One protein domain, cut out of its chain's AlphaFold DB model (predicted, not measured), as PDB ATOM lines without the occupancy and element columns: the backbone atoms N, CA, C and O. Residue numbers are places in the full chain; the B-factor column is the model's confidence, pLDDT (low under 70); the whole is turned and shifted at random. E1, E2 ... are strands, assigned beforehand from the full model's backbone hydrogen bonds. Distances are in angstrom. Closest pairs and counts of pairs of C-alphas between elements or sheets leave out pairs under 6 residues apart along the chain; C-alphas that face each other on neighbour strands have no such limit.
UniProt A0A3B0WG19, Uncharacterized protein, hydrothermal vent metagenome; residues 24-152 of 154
ATOM      1  N   ILE A  24      11.489   0.966 -24.421       93.94
ATOM      2  CA  ILE A  24      10.926   1.371 -25.706       93.94
ATOM      3  C   ILE A  24      11.811   0.765 -26.790       93.94
ATOM      4  O   ILE A  24      13.001   1.069 -26.860       93.94
ATOM      5  N   THR A  25      11.235  -0.105 -27.613       94.00
ATOM      6  CA  THR A  25      11.945  -0.824 -28.674       94.00
ATOM      7  C   THR A  25      11.393  -0.381 -30.025       94.00
ATOM      8  O   THR A  25      10.266  -0.759 -30.345       94.00
ATOM      9  N   PRO A  26      12.128   0.405 -30.829       95.25
ATOM     10  CA  PRO A  26      11.722   0.689 -32.200       95.25
ATOM     11  C   PRO A  26      11.796  -0.583 -33.052       95.25
ATOM     12  O   PRO A  26      12.649  -1.445 -32.837       95.25
ATOM     13  N   LEU A  27      10.904  -0.693 -34.030       93.94
ATOM     14  CA  LEU A  27      10.790  -1.835 -34.925       93.94
ATOM     15  C   LEU A  27      10.852  -1.378 -36.379       93.94
ATOM     16  O   LEU A  27      10.123  -0.477 -36.786       93.94
ATOM     17  N   LEU A  28      11.651  -2.084 -37.172       94.62
ATOM     18  CA  LEU A  28      11.656  -2.020 -38.627       94.62
ATOM     19  C   LEU A  28      11.683  -3.453 -39.159       94.62
ATOM     20  O   LEU A  28      12.295  -4.331 -38.550       94.62
ATOM     21  N   GLY A  29      10.994  -3.718 -40.262       91.81
ATOM     22  CA  GLY A  29      11.089  -5.006 -40.940       91.81
ATOM     23  C   GLY A  29       9.982  -5.240 -41.949       91.81
ATOM     24  O   GLY A  29       9.040  -4.457 -42.050       91.81
ATOM     25  N   LEU A  30      10.089  -6.358 -42.651       91.88
ATOM     26  CA  LEU A  30       9.149  -6.765 -43.682       91.88
ATOM     27  C   LEU A  30       7.955  -7.494 -43.072       91.88
ATOM     28  O   LEU A  30       8.101  -8.284 -42.134       91.88
ATOM     29  N   ARG A  31       6.772  -7.239 -43.622       89.44
ATOM     30  CA  ARG A  31       5.538  -7.934 -43.272       89.44
ATOM     31  C   ARG A  31       4.929  -8.511 -44.540       89.44
ATOM     32  O   ARG A  31       4.700  -7.788 -45.501       89.44
ATOM     33  N   GLY A  32       4.684  -9.818 -44.530       87.38
ATOM     34  CA  GLY A  32       3.881 -10.455 -45.568       87.38
ATOM     35  C   GLY A  32       2.446  -9.938 -45.510       87.38
ATOM     36  O   GLY A  32       1.952  -9.614 -44.427       87.38
ATOM     37  N   GLY A  33       1.804  -9.836 -46.670       83.38
ATOM     38  CA  GLY A  33       0.383  -9.538 -46.738       83.38
ATOM     39  C   GLY A  33      -0.474 -10.765 -46.426       83.38
ATOM     40  O   GLY A  33      -0.076 -11.663 -45.681       83.38
ATOM     41  N   GLY A  34      -1.666 -10.788 -46.996       85.19
ATOM     42  CA  GLY A  34      -2.634 -11.868 -46.860       85.19
ATOM     43  C   GLY A  34      -3.729 -11.713 -47.900       85.19
ATOM     44  O   GLY A  34      -3.702 -10.769 -48.687       85.19
ATOM     45  N   ASP A  35      -4.691 -12.623 -47.886       87.00
ATOM     46  CA  ASP A  35      -5.752 -12.650 -48.886       87.00
ATOM     47  C   ASP A  35      -7.088 -12.209 -48.289       87.00
ATOM     48  O   ASP A  35      -7.436 -12.537 -47.151       87.00
ATOM     49  N   PHE A  36      -7.845 -11.463 -49.085       82.62
ATOM     50  CA  PHE A  36      -9.232 -11.112 -48.832       82.62
ATOM     51  C   PHE A  36     -10.119 -11.783 -49.866       82.62
ATOM     52  O   PHE A  36      -9.790 -11.791 -51.046       82.62
ATOM     53  N   VAL A  37     -11.276 -12.273 -49.430       83.88
ATOM     54  CA  VAL A  37     -12.319 -12.748 -50.339       83.88
ATOM     55  C   VAL A  37     -13.355 -11.644 -50.478       83.88
ATOM     56  O   VAL A  37     -13.960 -11.232 -49.485       83.88
ATOM     57  N   ASP A  38     -13.567 -11.170 -51.701       79.75
ATOM     58  CA  ASP A  38     -14.690 -10.296 -52.017       79.75
ATOM     59  C   ASP A  38     -15.994 -11.096 -51.901       79.75
ATOM     60  O   ASP A  38     -16.230 -12.048 -52.645       79.75
ATOM     61  N   THR A  39     -16.856 -10.709 -50.962       81.44
ATOM     62  CA  THR A  39     -18.129 -11.393 -50.707       81.44
ATOM     63  C   THR A  39     -19.172 -11.187 -51.803       81.44
ATOM     64  O   THR A  39     -20.113 -11.973 -51.890       81.44
ATOM     65  N   GLU A  40     -19.041 -10.146 -52.630       80.44
ATOM     66  CA  GLU A  40     -19.948  -9.890 -53.752       80.44
ATOM     67  C   GLU A  40     -19.528 -10.675 -54.999       80.44
ATOM     68  O   GLU A  40     -20.375 -11.249 -55.688       80.44
ATOM     69  N   THR A  41     -18.223 -10.732 -55.289       79.50
ATOM     70  CA  THR A  41     -17.708 -11.363 -56.519       79.50
ATOM     71  C   THR A  41     -17.105 -12.757 -56.324       79.50
ATOM     72  O   THR A  41     -16.851 -13.440 -57.320       79.50
ATOM     73  N   ASN A  42     -16.913 -13.205 -55.077       82.75
ATOM     74  CA  ASN A  42     -16.185 -14.426 -54.702       82.75
ATOM     75  C   ASN A  42     -14.774 -14.507 -55.308       82.75
ATOM     76  O   ASN A  42     -14.316 -15.581 -55.697       82.75
ATOM     77  N   LYS A  43     -14.098 -13.362 -55.433       83.69
ATOM     78  CA  LYS A  43     -12.717 -13.296 -55.915       83.69
ATOM     79  C   LYS A  43     -11.752 -13.039 -54.774       83.69
ATOM     80  O   LYS A  43     -12.043 -12.253 -53.875       83.69
ATOM     81  N   ASP A  44     -10.590 -13.666 -54.877       84.94
ATOM     82  CA  ASP A  44      -9.485 -13.438 -53.961       84.94
ATOM     83  C   ASP A  44      -8.695 -12.196 -54.382       84.94
ATOM     84  O   ASP A  44      -8.365 -12.004 -55.557       84.94
ATOM     85  N   HIS A  45      -8.378 -11.366 -53.398       85.31
ATOM     86  CA  HIS A  45      -7.546 -10.184 -53.528       85.31
ATOM     87  C   HIS A  45      -6.400 -10.266 -52.532       85.31
ATOM     88  O   HIS A  45      -6.610 -10.291 -51.320       85.31
ATOM     89  N   THR A  46      -5.178 -10.276 -53.051       87.38
ATOM     90  CA  THR A  46      -3.967 -10.357 -52.239       87.38
ATOM     91  C   THR A  46      -3.484  -8.961 -51.865       87.38
ATOM     92  O   THR A  46      -3.374  -8.071 -52.713       87.38
ATOM     93  N   VAL A  47      -3.167  -8.788 -50.585       89.12
ATOM     94  CA  VAL A  47      -2.394  -7.665 -50.055       89.12
ATOM     95  C   VAL A  47      -0.924  -7.946 -50.288       89.12
ATOM     96  O   VAL A  47      -0.434  -9.024 -49.941       89.12
ATOM     97  N   GLU A  48      -0.195  -6.978 -50.823       90.44
ATOM     98  CA  GLU A  48       1.236  -7.144 -51.027       90.44
ATOM     99  C   GLU A  48       2.020  -7.153 -49.703       90.44
ATOM    100  O   GLU A  48       1.631  -6.582 -48.677       90.44
ATOM    101  N   GLY A  49       3.158  -7.845 -49.710       90.81
ATOM    102  CA  GLY A  49       4.126  -7.729 -48.626       90.81
ATOM    103  C   GLY A  49       4.859  -6.395 -48.716       90.81
ATOM    104  O   GLY A  49       5.238  -5.976 -49.805       90.81
ATOM    105  N   SER A  50       5.092  -5.741 -47.583       92.62
ATOM    106  CA  SER A  50       5.733  -4.427 -47.570       92.62
ATOM    107  C   SER A  50       6.535  -4.161 -46.298       92.62
ATOM    108  O   SER A  50       6.481  -4.914 -45.314       92.62
ATOM    109  N   ASP A  51       7.315  -3.082 -46.327       93.69
ATOM    110  CA  ASP A  51       8.001  -2.571 -45.151       93.69
ATOM    111  C   ASP A  51       7.000  -2.129 -44.082       93.69
ATOM    112  O   ASP A  51       5.903  -1.631 -44.346       93.69
ATOM    113  N   SER A  52       7.395  -2.306 -42.829       93.19
ATOM    114  CA  SER A  52       6.579  -1.917 -41.692       93.19
ATOM    115  C   SER A  52       7.441  -1.376 -40.562       93.19
ATOM    116  O   SER A  52       8.513  -1.908 -40.253       93.19
ATOM    117  N   PHE A  53       6.935  -0.329 -39.924       96.12
ATOM    118  CA  PHE A  53       7.602   0.418 -38.866       96.12
ATOM    119  C   PHE A  53       6.719   0.467 -37.623       96.12
ATOM    120  O   PHE A  53       5.495   0.526 -37.723       96.12
ATOM    121  N   GLY A  54       7.314   0.436 -36.438       96.06
ATOM    122  CA  GLY A  54       6.549   0.488 -35.201       96.06
ATOM    123  C   GLY A  54       7.418   0.592 -33.968       96.06
ATOM    124  O   GLY A  54       8.614   0.869 -34.046       96.06
ATOM    125  N   PHE A  55       6.813   0.338 -32.816       97.06
ATOM    126  CA  PHE A  55       7.527   0.262 -31.554       97.06
ATOM    127  C   PHE A  55       6.812  -0.660 -30.563       97.06
ATOM    128  O   PHE A  55       5.616  -0.936 -30.676       97.06
ATOM    129  N   ILE A  56       7.565  -1.118 -29.567       96.62
ATOM    130  CA  ILE A  56       7.058  -1.845 -28.405       96.62
ATOM    131  C   ILE A  56       7.376  -1.037 -27.158       96.62
ATOM    132  O   ILE A  56       8.513  -0.599 -26.984       96.62
ATOM    133  N   ILE A  57       6.391  -0.887 -26.280       97.00
ATOM    134  CA  ILE A  57       6.596  -0.440 -24.904       97.00
ATOM    135  C   ILE A  57       6.497  -1.669 -24.007       97.00
ATOM    136  O   ILE A  57       5.435  -2.277 -23.890       97.00
ATOM    137  N   GLY A  58       7.618  -2.049 -23.407       95.19
ATOM    138  CA  GLY A  58       7.737  -3.194 -22.518       95.19
ATOM    139  C   GLY A  58       7.779  -2.778 -21.053       95.19
ATOM    140  O   GLY A  58       8.537  -1.881 -20.679       95.19
ATOM    141  N   PHE A  59       7.022  -3.487 -20.225       94.38
ATOM    142  CA  PHE A  59       6.973  -3.388 -18.770       94.38
ATOM    143  C   PHE A  59       7.486  -4.707 -18.178       94.38
ATOM    144  O   PHE A  59       6.726  -5.673 -18.046       94.38
ATOM    145  N   PRO A  60       8.797  -4.810 -17.900       91.94
ATOM    146  CA  PRO A  60       9.364  -6.010 -17.306       91.94
ATOM    147  C   PRO A  60       8.814  -6.174 -15.884       91.94
ATOM    148  O   PRO A  60       8.759  -5.195 -15.143       91.94
ATOM    149  N   TYR A  61       8.433  -7.390 -15.494       88.31
ATOM    150  CA  TYR A  61       7.905  -7.675 -14.145       88.31
ATOM    151  C   TYR A  61       8.576  -8.878 -13.470       88.31
ATOM    152  O   TYR A  61       8.510  -9.028 -12.254       88.31
ATOM    153  N   GLU A  62       9.249  -9.723 -14.251       85.75
ATOM    154  CA  GLU A  62      10.067 -10.839 -13.780       85.75
ATOM    155  C   GLU A  62      11.295 -10.971 -14.697       85.75
ATOM    156  O   GLU A  62      11.334 -10.386 -15.787       85.75
ATOM    157  N   LYS A  63      12.313 -11.736 -14.289       81.38
ATOM    158  CA  LYS A  63      13.464 -12.029 -15.154       81.38
ATOM    159  C   LYS A  63      12.965 -12.648 -16.468       81.38
ATOM    160  O   LYS A  63      12.241 -13.636 -16.468       81.38
ATOM    161  N   GLY A  64      13.302 -12.012 -17.590       79.69
ATOM    162  CA  GLY A  64      12.931 -12.466 -18.933       79.69
ATOM    163  C   GLY A  64      11.472 -12.230 -19.348       79.69
ATOM    164  O   GLY A  64      11.208 -12.242 -20.547       79.69
ATOM    165  N   LYS A  65      10.542 -11.961 -18.418       89.88
ATOM    166  CA  LYS A  65       9.115 -11.775 -18.728       89.88
ATOM    167  C   LYS A  65       8.719 -10.306 -18.750       89.88
ATOM    168  O   LYS A  65       9.035  -9.539 -17.836       89.88
ATOM    169  N   THR A  66       8.018  -9.915 -19.808       94.19
ATOM    170  CA  THR A  66       7.657  -8.517 -20.068       94.19
ATOM    171  C   THR A  66       6.222  -8.442 -20.565       94.19
ATOM    172  O   THR A  66       5.854  -9.196 -21.460       94.19
ATOM    173  N   ILE A  67       5.423  -7.535 -20.000       96.50
ATOM    174  CA  ILE A  67       4.135  -7.137 -20.586       96.50
ATOM    175  C   ILE A  67       4.423  -6.099 -21.662       96.50
ATOM    176  O   ILE A  67       5.198  -5.176 -21.429       96.50
ATOM    177  N   GLU A  68       3.817  -6.234 -22.833       96.88
ATOM    178  CA  GLU A  68       4.156  -5.435 -24.007       96.88
ATOM    179  C   GLU A  68       2.919  -4.773 -24.613       96.88
ATOM    180  O   GLU A  68       1.891  -5.416 -24.830       96.88
ATOM    181  N   VAL A  69       3.048  -3.482 -24.917       97.81
ATOM    182  CA  VAL A  69       2.160  -2.758 -25.827       97.81
ATOM    183  C   VAL A  69       2.890  -2.629 -27.154       97.81
ATOM    184  O   VAL A  69       3.947  -2.005 -27.229       97.81
ATOM    185  N   TYR A  70       2.330  -3.234 -28.191       97.44
ATOM    186  CA  TYR A  70       2.888  -3.287 -29.534       97.44
ATOM    187  C   TYR A  70       2.047  -2.426 -30.471       97.44
ATOM    188  O   TYR A  70       0.848  -2.668 -30.624       97.44
ATOM    189  N   TYR A  71       2.685  -1.455 -31.120       97.25
ATOM    190  CA  TYR A  71       2.078  -0.666 -32.184       97.25
ATOM    191  C   TYR A  71       2.910  -0.763 -33.459       97.25
ATOM    192  O   TYR A  71       4.137  -0.625 -33.421       97.25
ATOM    193  N   ARG A  72       2.256  -0.997 -34.599       95.12
ATOM    194  CA  ARG A  72       2.937  -1.075 -35.894       95.12
ATOM    195  C   ARG A  72       2.077  -0.557 -37.032       95.12
ATOM    196  O   ARG A  72       0.877  -0.807 -37.071       95.12
ATOM    197  N   LEU A  73       2.740   0.090 -37.977       95.38
ATOM    198  CA  LEU A  73       2.203   0.578 -39.231       95.38
ATOM    199  C   LEU A  73       2.790  -0.228 -40.391       95.38
ATOM    200  O   LEU A  73       3.993  -0.508 -40.422       95.38
ATOM    201  N   GLN A  74       1.942  -0.569 -41.349       94.69
ATOM    202  CA  GLN A  74       2.314  -1.132 -42.638       94.69
ATOM    203  C   GLN A  74       1.567  -0.365 -43.732       94.69
ATOM    204  O   GLN A  74       0.343  -0.274 -43.690       94.69
ATOM    205  N   SER A  75       2.296   0.160 -44.711       93.56
ATOM    206  CA  SER A  75       1.720   0.703 -45.944       93.56
ATOM    207  C   SER A  75       1.877  -0.350 -47.033       93.56
ATOM    208  O   SER A  75       2.993  -0.803 -47.271       93.56
ATOM    209  N   SER A  76       0.776  -0.799 -47.621       92.81
ATOM    210  CA  SER A  76       0.745  -1.836 -48.656       92.81
ATOM    211  C   SER A  76      -0.284  -1.480 -49.735       92.81
ATOM    212  O   SER A  76      -0.930  -0.441 -49.649       92.81
ATOM    213  N   ASP A  77      -0.453  -2.347 -50.725       90.50
ATOM    214  CA  ASP A  77      -1.407  -2.228 -51.816       90.50
ATOM    215  C   ASP A  77      -2.231  -3.519 -51.945       90.50
ATOM    216  O   ASP A  77      -1.740  -4.629 -51.713       90.50
ATOM    217  N   ILE A  78      -3.505  -3.371 -52.310       87.94
ATOM    218  CA  ILE A  78      -4.377  -4.468 -52.736       87.94
ATOM    219  C   ILE A  78      -4.440  -4.439 -54.257       87.94
ATOM    220  O   ILE A  78      -4.878  -3.451 -54.856       87.94
ATOM    221  N   ASN A  79      -4.030  -5.533 -54.887       85.75
ATOM    222  CA  ASN A  79      -3.920  -5.588 -56.337       85.75
ATOM    223  C   ASN A  79      -5.206  -6.023 -57.031       85.75
ATOM    224  O   ASN A  79      -5.934  -6.906 -56.571       85.75
ATOM    225  N   SER A  80      -5.396  -5.478 -58.236       80.19
ATOM    226  CA  SER A  80      -6.396  -5.947 -59.203       80.19
ATOM    227  C   SER A  80      -7.823  -6.013 -58.644       80.19
ATOM    228  O   SER A  80      -8.571  -6.953 -58.921       80.19
ATOM    229  N   VAL A  81      -8.216  -5.004 -57.867       81.06
ATOM    230  CA  VAL A  81      -9.563  -4.907 -57.304       81.06
ATOM    231  C   VAL A  81     -10.503  -4.333 -58.355       81.06
ATOM    232  O   VAL A  81     -10.230  -3.281 -58.935       81.06
ATOM    233  N   ASN A  82     -11.610  -5.025 -58.622       81.88
ATOM    234  CA  ASN A  82     -12.650  -4.507 -59.503       81.88
ATOM    235  C   ASN A  82     -13.572  -3.588 -58.704       81.88
ATOM    236  O   ASN A  82     -14.356  -4.052 -57.882       81.88
ATOM    237  N   VAL A  83     -13.471  -2.287 -58.948       81.31
ATOM    238  CA  VAL A  83     -14.244  -1.271 -58.238       81.31
ATOM    239  C   VAL A  83     -15.341  -0.701 -59.126       81.31
ATOM    240  O   VAL A  83     -15.142  -0.426 -60.312       81.31
ATOM    241  N   ASN A  84     -16.515  -0.485 -58.538       81.06
ATOM    242  CA  ASN A  84     -17.622   0.227 -59.167       81.06
ATOM    243  C   ASN A  84     -18.098   1.363 -58.256       81.06
ATOM    244  O   ASN A  84     -19.194   1.326 -57.702       81.06
ATOM    245  N   LEU A  85     -17.236   2.363 -58.075       80.94
ATOM    246  CA  LEU A  85     -17.533   3.556 -57.291       80.94
ATOM    247  C   LEU A  85     -17.808   4.750 -58.211       80.94
ATOM    248  O   LEU A  85     -17.415   4.780 -59.379       80.94
ATOM    249  N   SER A  86     -18.476   5.776 -57.681       77.56
ATOM    250  CA  SER A  86     -18.773   7.007 -58.432       77.56
ATOM    251  C   SER A  86     -17.510   7.717 -58.936       77.56
ATOM    252  O   SER A  86     -17.556   8.386 -59.965       77.56
ATOM    253  N   SER A  87     -16.394   7.570 -58.217       74.81
ATOM    254  CA  SER A  87     -15.097   8.199 -58.492       74.81
ATOM    255  C   SER A  87     -14.167   7.346 -59.364       74.81
ATOM    256  O   SER A  87     -13.353   7.906 -60.091       74.81
ATOM    257  N   THR A  88     -14.269   6.012 -59.296       78.31
ATOM    258  CA  THR A  88     -13.360   5.066 -59.970       78.31
ATOM    259  C   THR A  88     -14.122   3.817 -60.403       78.31
ATOM    260  O   THR A  88     -14.835   3.213 -59.598       78.31
ATOM    261  N   LYS A  89     -13.961   3.417 -61.671       82.94
ATOM    262  CA  LYS A  89     -14.588   2.224 -62.255       82.94
ATOM    263  C   LYS A  89     -13.558   1.361 -62.976       82.94
ATOM    264  O   LYS A  89     -12.760   1.892 -63.744       82.94
ATOM    265  N   GLY A  90     -13.640   0.046 -62.795       83.31
ATOM    266  CA  GLY A  90     -12.765  -0.932 -63.444       83.31
ATOM    267  C   GLY A  90     -11.755  -1.556 -62.484       83.31
ATOM    268  O   GLY A  90     -11.927  -1.508 -61.272       83.31
ATOM    269  N   ILE A  91     -10.714  -2.180 -63.034       84.31
ATOM    270  CA  ILE A  91      -9.665  -2.841 -62.251       84.31
ATOM    271  C   ILE A  91      -8.614  -1.804 -61.857       84.31
ATOM    272  O   ILE A  91      -8.037  -1.157 -62.730       84.31
ATOM    273  N   THR A  92      -8.357  -1.663 -60.560       87.50
ATOM    274  CA  THR A  92      -7.329  -0.765 -60.023       87.50
ATOM    275  C   THR A  92      -6.602  -1.405 -58.846       87.50
ATOM    276  O   THR A  92      -7.112  -2.329 -58.211       87.50
ATOM    277  N   ASN A  93      -5.418  -0.882 -58.543       88.25
ATOM    278  CA  ASN A  93      -4.761  -1.128 -57.267       88.25
ATOM    279  C   ASN A  93      -5.278  -0.124 -56.238       88.25
ATOM    280  O   ASN A  93      -5.610   1.015 -56.588       88.25
ATOM    281  N   ILE A  94      -5.380  -0.566 -54.990       89.94
ATOM    282  CA  ILE A  94      -5.894   0.229 -53.877       89.94
ATOM    283  C   ILE A  94      -4.821   0.271 -52.802       89.94
ATOM    284  O   ILE A  94      -4.529  -0.759 -52.196       89.94
ATOM    285  N   ALA A  95      -4.278   1.455 -52.541       92.81
ATOM    286  CA  ALA A  95      -3.361   1.638 -51.428       92.81
ATOM    287  C   ALA A  95      -4.082   1.346 -50.105       92.81
ATOM    288  O   ALA A  95      -5.238   1.717 -49.902       92.81
ATOM    289  N   LEU A  96      -3.406   0.646 -49.204       93.31
ATOM    290  CA  LEU A  96      -3.940   0.158 -47.942       93.31
ATOM    291  C   LEU A  96      -2.960   0.465 -46.815       93.31
ATOM    292  O   LEU A  96      -1.833  -0.027 -46.771       93.31
ATOM    293  N   THR A  97      -3.430   1.230 -45.838       95.25
ATOM    294  CA  THR A  97      -2.703   1.441 -44.589       95.25
ATOM    295  C   THR A  97      -3.239   0.505 -43.515       95.25
ATOM    296  O   THR A  97      -4.433   0.510 -43.211       95.25
ATOM    297  N   ILE A  98      -2.353  -0.278 -42.903       95.44
ATOM    298  CA  ILE A  98      -2.685  -1.242 -41.854       95.44
ATOM    299  C   ILE A  98      -2.009  -0.834 -40.548       95.44
ATOM    300  O   ILE A  98      -0.785  -0.714 -40.471       95.44
ATOM    301  N   ASN A  99      -2.813  -0.645 -39.505       96.44
ATOM    302  CA  ASN A  99      -2.340  -0.356 -38.155       96.44
ATOM    303  C   ASN A  99      -2.623  -1.543 -37.243       96.44
ATOM    304  O   ASN A  99      -3.750  -2.026 -37.181       96.44
ATOM    305  N   TYR A 100      -1.622  -1.961 -36.482       96.19
ATOM    306  CA  TYR A 100      -1.737  -3.010 -35.480       96.19
ATOM    307  C   TYR A 100      -1.540  -2.407 -34.100       96.19
ATOM    308  O   TYR A 100      -0.539  -1.731 -33.867       96.19
ATOM    309  N   LEU A 101      -2.459  -2.694 -33.183       97.81
ATOM    310  CA  LEU A 101      -2.325  -2.364 -31.769       97.81
ATOM    311  C   LEU A 101      -2.615  -3.609 -30.944       97.81
ATOM    312  O   LEU A 101      -3.774  -4.007 -30.821       97.81
ATOM    313  N   HIS A 102      -1.573  -4.229 -30.395       98.00
ATOM    314  CA  HIS A 102      -1.687  -5.432 -29.576       98.00
ATOM    315  C   HIS A 102      -1.179  -5.182 -28.155       98.00
ATOM    316  O   HIS A 102      -0.221  -4.442 -27.936       98.00
ATOM    317  N   ILE A 103      -1.806  -5.857 -27.198       98.06
ATOM    318  CA  ILE A 103      -1.355  -5.975 -25.816       98.06
ATOM    319  C   ILE A 103      -1.030  -7.443 -25.574       98.06
ATOM    320  O   ILE A 103      -1.791  -8.341 -25.947       98.06
ATOM    321  N   GLY A 104       0.120  -7.698 -24.972       96.69
ATOM    322  CA  GLY A 104       0.617  -9.049 -24.816       96.69
ATOM    323  C   GLY A 104       1.842  -9.113 -23.932       96.69
ATOM    324  O   GLY A 104       1.959  -8.377 -22.951       96.69
ATOM    325  N   GLY A 105       2.762  -9.997 -24.286       95.19
ATOM    326  CA  GLY A 105       4.026 -10.101 -23.589       95.19
ATOM    327  C   GLY A 105       4.958 -11.151 -24.160       95.19
ATOM    328  O   GLY A 105       4.647 -11.848 -25.131       95.19
ATOM    329  N   THR A 106       6.108 -11.256 -23.512       95.19
ATOM    330  CA  THR A 106       7.171 -12.200 -23.842       95.19
ATOM    331  C   THR A 106       7.511 -13.087 -22.654       95.19
ATOM    332  O   THR A 106       7.437 -12.661 -21.499       95.19
ATOM    333  N   THR A 107       7.890 -14.335 -22.938       92.81
ATOM    334  CA  THR A 107       8.433 -15.269 -21.943       92.81
ATOM    335  C   THR A 107       9.663 -15.983 -22.509       92.81
ATOM    336  O   THR A 107       9.656 -16.353 -23.691       92.81
ATOM    337  N   PRO A 108      10.730 -16.174 -21.711       91.81
ATOM    338  CA  PRO A 108      11.931 -16.857 -22.173       91.81
ATOM    339  C   PRO A 108      11.646 -18.341 -22.437       91.81
ATOM    340  O   PRO A 108      10.852 -18.965 -21.732       91.81
ATOM    341  N   ILE A 109      12.304 -18.895 -23.457       89.06
ATOM    342  CA  ILE A 109      12.329 -20.339 -23.756       89.06
ATOM    343  C   ILE A 109      13.652 -20.938 -23.278       89.06
ATOM    344  O   ILE A 109      13.681 -22.028 -22.713       89.06
ATOM    345  N   SER A 110      14.754 -20.222 -23.508       82.94
ATOM    346  CA  SER A 110      16.097 -20.601 -23.081       82.94
ATOM    347  C   SER A 110      16.835 -19.367 -22.580       82.94
ATOM    348  O   SER A 110      16.795 -18.306 -23.211       82.94
ATOM    349  N   GLU A 111      17.506 -19.532 -21.443       70.56
ATOM    350  CA  GLU A 111      18.415 -18.548 -20.868       70.56
ATOM    351  C   GLU A 111      19.849 -19.043 -21.089       70.56
ATOM    352  O   GLU A 111      20.302 -19.951 -20.396       70.56
ATOM    353  N   ASN A 112      20.545 -18.476 -22.078       72.75
ATOM    354  CA  ASN A 112      22.003 -18.564 -22.196       72.75
ATOM    355  C   ASN A 112      22.579 -17.158 -21.993       72.75
ATOM    356  O   ASN A 112      21.930 -16.176 -22.364       72.75
ATOM    357  N   ASP A 113      23.791 -17.065 -21.445       68.00
ATOM    358  CA  ASP A 113      24.379 -15.787 -21.016       68.00
ATOM    359  C   ASP A 113      24.483 -14.748 -22.153       68.00
ATOM    360  O   ASP A 113      24.235 -13.564 -21.925       68.00
ATOM    361  N   ASP A 114      24.713 -15.189 -23.396       74.19
ATOM    362  CA  ASP A 114      24.940 -14.291 -24.541       74.19
ATOM    363  C   ASP A 114      23.729 -14.137 -25.485       74.19
ATOM    364  O   ASP A 114      23.600 -13.141 -26.212       74.19
ATOM    365  N   LEU A 115      22.823 -15.123 -25.496       80.62
ATOM    366  CA  LEU A 115      21.701 -15.195 -26.434       80.62
ATOM    367  C   LEU A 115      20.462 -15.792 -25.765       80.62
ATOM    368  O   LEU A 115      20.367 -16.995 -25.532       80.62
ATOM    369  N   ASN A 116      19.474 -14.938 -25.530       86.69
ATOM    370  CA  ASN A 116      18.205 -15.329 -24.937       86.69
ATOM    371  C   ASN A 116      17.159 -15.529 -26.028       86.69
ATOM    372  O   ASN A 116      16.938 -14.640 -26.854       86.69
ATOM    373  N   THR A 117      16.490 -16.677 -26.015       91.94
ATOM    374  CA  THR A 117      15.360 -16.943 -26.909       91.94
ATOM    375  C   THR A 117      14.055 -16.741 -26.153       91.94
ATOM    376  O   THR A 117      13.944 -17.072 -24.970       91.94
ATOM    377  N   PHE A 118      13.053 -16.183 -26.820       92.88
ATOM    378  CA  PHE A 118      11.755 -15.916 -26.210       92.88
ATOM    379  C   PHE A 118      10.616 -16.203 -27.182       92.88
ATOM    380  O   PHE A 118      10.781 -16.093 -28.400       92.88
ATOM    381  N   VAL A 119       9.451 -16.544 -26.636       96.06
ATOM    382  CA  VAL A 119       8.185 -16.464 -27.372       96.06
ATOM    383  C   VAL A 119       7.490 -15.156 -27.034       96.06
ATOM    384  O   VAL A 119       7.612 -14.647 -25.917       96.06
ATOM    385  N   SER A 120       6.744 -14.633 -27.996       96.00
ATOM    386  CA  SER A 120       5.837 -13.510 -27.824       96.00
ATOM    387  C   SER A 120       4.411 -13.927 -28.157       96.00
ATOM    388  O   SER A 120       4.167 -14.774 -29.020       96.00
ATOM    389  N   GLY A 121       3.460 -13.321 -27.462       96.56
ATOM    390  CA  GLY A 121       2.038 -13.506 -27.706       96.56
ATOM    391  C   GLY A 121       1.296 -12.212 -27.430       96.56
ATOM    392  O   GLY A 121       1.680 -11.470 -26.530       96.56
ATOM    393  N   GLY A 122       0.242 -11.929 -28.192       97.12
ATOM    394  CA  GLY A 122      -0.561 -10.729 -27.993       97.12
ATOM    395  C   GLY A 122      -1.934 -10.814 -28.633       97.12
ATOM    396  O   GLY A 122      -2.144 -11.554 -29.593       97.12
ATOM    397  N   LEU A 123      -2.857 -10.037 -28.083       98.19
ATOM    398  CA  LEU A 123      -4.214  -9.848 -28.577       98.19
ATOM    399  C   LEU A 123      -4.437  -8.362 -28.814       98.19
ATOM    400  O   LEU A 123      -3.891  -7.519 -28.102       98.19
ATOM    401  N   GLY A 124      -5.261  -8.025 -29.788       97.25
ATOM    402  CA  GLY A 124      -5.620  -6.642 -30.011       97.25
ATOM    403  C   GLY A 124      -6.429  -6.459 -31.267       97.25
ATOM    404  O   GLY A 124      -7.325  -7.251 -31.555       97.25
ATOM    405  N   PHE A 125      -6.117  -5.385 -31.981       97.44
ATOM    406  CA  PHE A 125      -6.875  -4.976 -33.145       97.44
ATOM    407  C   PHE A 125      -5.971  -4.612 -34.314       97.44
ATOM    408  O   PHE A 125      -4.872  -4.075 -34.148       97.44
ATOM    409  N   THR A 126      -6.496  -4.880 -35.502       96.44
ATOM    410  CA  THR A 126      -5.962  -4.458 -36.787       96.44
ATOM    411  C   THR A 126      -6.951  -3.485 -37.410       96.44
ATOM    412  O   THR A 126      -8.116  -3.826 -37.608       96.44
ATOM    413  N   TYR A 127      -6.495  -2.273 -37.703       96.38
ATOM    414  CA  TYR A 127      -7.266  -1.255 -38.400       96.38
ATOM    415  C   TYR A 127      -6.790  -1.163 -39.849       96.38
ATOM    416  O   TYR A 127      -5.625  -0.854 -40.105       96.38
ATOM    417  N   LEU A 128      -7.693  -1.470 -40.774       94.69
ATOM    418  CA  LEU A 128      -7.488  -1.502 -42.217       94.69
ATOM    419  C   LEU A 128      -8.084  -0.228 -42.812       94.69
ATOM    420  O   LEU A 128      -9.288  -0.004 -42.699       94.69
ATOM    421  N   SER A 129      -7.259   0.604 -43.440       95.00
ATOM    422  CA  SER A 129      -7.685   1.876 -44.020       95.00
ATOM    423  C   SER A 129      -7.311   1.934 -45.502       95.00
ATOM    424  O   SER A 129      -6.152   2.216 -45.825       95.00
ATOM    425  N   PRO A 130      -8.246   1.587 -46.408       92.81
ATOM    426  CA  PRO A 130      -8.027   1.700 -47.842       92.81
ATOM    427  C   PRO A 130      -8.093   3.167 -48.281       92.81
ATOM    428  O   PRO A 130      -9.026   3.891 -47.931       92.81
ATOM    429  N   ASP A 131      -7.129   3.585 -49.091       91.75
ATOM    430  CA  ASP A 131      -7.044   4.924 -49.671       91.75
ATOM    431  C   ASP A 131      -7.748   4.956 -51.035       91.75
ATOM    432  O   ASP A 131      -7.145   5.082 -52.101       91.75
ATOM    433  N   LEU A 132      -9.069   4.760 -51.002       87.88
ATOM    434  CA  LEU A 132      -9.929   4.953 -52.165       87.88
ATOM    435  C   LEU A 132     -11.261   5.563 -51.741       87.88
ATOM    436  O   LEU A 132     -11.994   5.019 -50.915       87.88
ATOM    437  N   ASN A 133     -11.600   6.695 -52.358       85.19
ATOM    438  CA  ASN A 133     -12.821   7.433 -52.055       85.19
ATOM    439  C   ASN A 133     -14.075   6.573 -52.234       85.19
ATOM    440  O   ASN A 133     -14.413   6.194 -53.356       85.19
ATOM    441  N   GLY A 134     -14.790   6.369 -51.127       83.06
ATOM    442  CA  GLY A 134     -16.024   5.589 -51.036       83.06
ATOM    443  C   GLY A 134     -15.828   4.153 -50.539       83.06
ATOM    444  O   GLY A 134     -16.820   3.446 -50.376       83.06
ATOM    445  N   LEU A 135     -14.593   3.748 -50.231       86.00
ATOM    446  CA  LEU A 135     -14.334   2.596 -49.372       86.00
ATOM    447  C   LEU A 135     -14.330   3.006 -47.898       86.00
ATOM    448  O   LEU A 135     -14.053   4.152 -47.544       86.00
ATOM    449  N   GLN A 136     -14.672   2.051 -47.037       90.00
ATOM    450  CA  GLN A 136     -14.703   2.245 -45.593       90.00
ATOM    451  C   GLN A 136     -13.505   1.569 -44.938       90.00
ATOM    452  O   GLN A 136     -13.038   0.522 -45.385       90.00
ATOM    453  N   SER A 137     -13.015   2.185 -43.864       93.50
ATOM    454  CA  SER A 137     -12.027   1.550 -42.999       93.50
ATOM    455  C   SER A 137     -12.696   0.530 -42.085       93.50
ATOM    456  O   SER A 137     -13.853   0.703 -41.699       93.50
ATOM    457  N   ASP A 138     -11.949  -0.500 -41.712       93.56
ATOM    458  CA  ASP A 138     -12.459  -1.635 -40.955       93.56
ATOM    459  C   ASP A 138     -11.557  -1.955 -39.760       93.56
ATOM    460  O   ASP A 138     -10.331  -1.853 -39.838       93.56
ATOM    461  N   LEU A 139     -12.167  -2.337 -38.639       96.19
ATOM    462  CA  LEU A 139     -11.476  -2.681 -37.400       96.19
ATOM    463  C   LEU A 139     -11.750  -4.141 -37.058       96.19
ATOM    464  O   LEU A 139     -12.879  -4.527 -36.762       96.19
ATOM    465  N   ARG A 140     -10.692  -4.947 -37.036       95.00
ATOM    466  CA  ARG A 140     -10.784  -6.387 -36.790       95.00
ATOM    467  C   ARG A 140     -10.019  -6.769 -35.540       95.00
ATOM    468  O   ARG A 140      -8.915  -6.285 -35.316       95.00
ATOM    469  N   ALA A 141     -10.594  -7.662 -34.741       97.12
ATOM    470  CA  ALA A 141      -9.850  -8.314 -33.674       97.12
ATOM    471  C   ALA A 141      -8.728  -9.170 -34.278       97.12
ATOM    472  O   ALA A 141      -8.921  -9.836 -35.298       97.12
ATOM    473  N   SER A 142      -7.561  -9.155 -33.646       96.06
ATOM    474  CA  SER A 142      -6.373  -9.861 -34.114       96.06
ATOM    475  C   SER A 142      -5.591 -10.458 -32.952       96.06
ATOM    476  O   SER A 142      -5.633  -9.980 -31.817       96.06
ATOM    477  N   PHE A 143      -4.855 -11.525 -33.247       96.00
ATOM    478  CA  PHE A 143      -3.886 -12.110 -32.334       96.00
ATOM    479  C   PHE A 143      -2.535 -12.236 -33.031       96.00
ATOM    480  O   PHE A 143      -2.447 -12.277 -34.259       96.00
ATOM    481  N   SER A 144      -1.470 -12.286 -32.243       94.69
ATOM    482  CA  SER A 144      -0.114 -12.512 -32.726       94.69
ATOM    483  C   SER A 144       0.597 -13.524 -31.851       94.69
ATOM    484  O   SER A 144       0.485 -13.470 -30.628       94.69
ATOM    485  N   ILE A 145       1.381 -14.386 -32.487       96.06
ATOM    486  CA  ILE A 145       2.361 -15.257 -31.850       96.06
ATOM    487  C   ILE A 145       3.695 -15.073 -32.566       96.06
ATOM    488  O   ILE A 145       3.726 -14.863 -33.780       96.06
ATOM    489  N   GLY A 146       4.790 -15.116 -31.822       94.19
ATOM    490  CA  GLY A 146       6.117 -14.930 -32.380       94.19
ATOM    491  C   GLY A 146       7.199 -15.619 -31.572       94.19
ATOM    492  O   GLY A 146       7.000 -16.036 -30.432       94.19
ATOM    493  N   VAL A 147       8.365 -15.721 -32.194       95.12
ATOM    494  CA  VAL A 147       9.611 -16.161 -31.572       95.12
ATOM    495  C   VAL A 147      10.667 -15.103 -31.840       95.12
ATOM    496  O   VAL A 147      10.662 -14.471 -32.898       95.12
ATOM    497  N   GLY A 148      11.557 -14.888 -30.884       91.94
ATOM    498  CA  GLY A 148      12.591 -13.877 -31.000       91.94
ATOM    499  C   GLY A 148      13.880 -14.275 -30.307       91.94
ATOM    500  O   GLY A 148      13.913 -15.129 -29.419       91.94
ATOM    501  N   LEU A 149      14.951 -13.624 -30.746       91.50
ATOM    502  CA  LEU A 149      16.275 -13.703 -30.155       91.50
ATOM    503  C   LEU A 149      16.623 -12.341 -29.571       91.50
ATOM    504  O   LEU A 149      16.338 -11.301 -30.167       91.50
ATOM    505  N   LYS A 150      17.259 -12.350 -28.408       87.00
ATOM    506  CA  LYS A 150      17.737 -11.156 -27.734       87.00
ATOM    507  C   LYS A 150      19.173 -11.374 -27.300       87.00
ATOM    508  O   LYS A 150      19.453 -12.270 -26.511       87.00
ATOM    509  N   SER A 151      20.053 -10.511 -27.777       83.56
ATOM    510  CA  SER A 151      21.437 -10.441 -27.328       83.56
ATOM    511  C   SER A 151      21.696  -9.065 -26.725       83.56
ATOM    512  O   SER A 151      21.076  -8.077 -27.137       83.56
ATOM    513  N   LEU A 152      22.556  -9.009 -25.709       76.56
ATOM    514  CA  LEU A 152      23.097  -7.742 -25.239       76.56
ATOM    515  C   LEU A 152      24.224  -7.341 -26.189       76.56
ATOM    516  O   LEU A 152      25.175  -8.091 -26.381       76.56
TER     517      LEU A 152
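Overview. This is residues 24 to 152 of the 154 residues of an uncharacterized protein of hydrothermal vent metagenome (UniProt A0A3B0WG19). Six long strands form one twisted sheet, E1 E4 E5 E6 E7 E8, rolled partway round into a trough that stays open between its edge strands E1 and E8. A small hairpin, E2 and E3, lies in the stretch between E1 and E4, near E5. The printed part has 129 residues, with no named helix and eight strands, E1 to E8, all strand by class; both sheets are antiparallel. The whole is a loose rod, with a radius of gyration of the C-alphas of 18.2 A, spanning 60 by 24 by 20 A.

Along the chain. Find C-alpha 89 at (-14.588, 2.224, -62.255); from there E6, residues 89 to 110, runs 54.7 A and bends by 75 degrees at residue 107. Beside it are E5, residues 65 to 84, 49.9 A, and E7, residues 116 to 130, 38.8 A. Next come the inner strand E4, residues 50 to 62, 34.7 A, a neighbour of E5, and the edge strand E8, residues 138 to 150, 34.3 A, a neighbour of E7, with its last C-alpha, 150, at (17.737, -11.156, -27.734). E1, residues 24 to 31, starts at (10.926, 1.371, -25.706). E2 is residues 35 to 37 and E3 residues 44 to 46.

Arrangement. E4 to E8 form a meander, each strand the antiparallel neighbour of the one before. In the hairpin E5 and E6, look at N 78 and O 94, 2.8 A. In the hairpin E6 and E7, N 103 and O 123 are 2.8 A apart. In E7 and E8, also a hairpin, find N 122 and O 144, 2.9 A. The hairpin E4 and E5 has N 59 and O 67, 2.8 A. E1 pairs with E4 through N 27 and O 54, 2.8 A; E1 and E8 are apart. In the hairpin E2 and E3, N 36 and O 45 are 2.8 A apart. The closest C-alphas of E3 and E5, Thr 46 and Ile 78, are 5.9 A apart.

Size, cuts and confidence. The C-alphas farthest apart, Ser 86 and Asp 113, are 61.5 A apart. The printed part has no cut and no long link. Mean pLDDT of the printed part is 89.8; residue 113 is under 70.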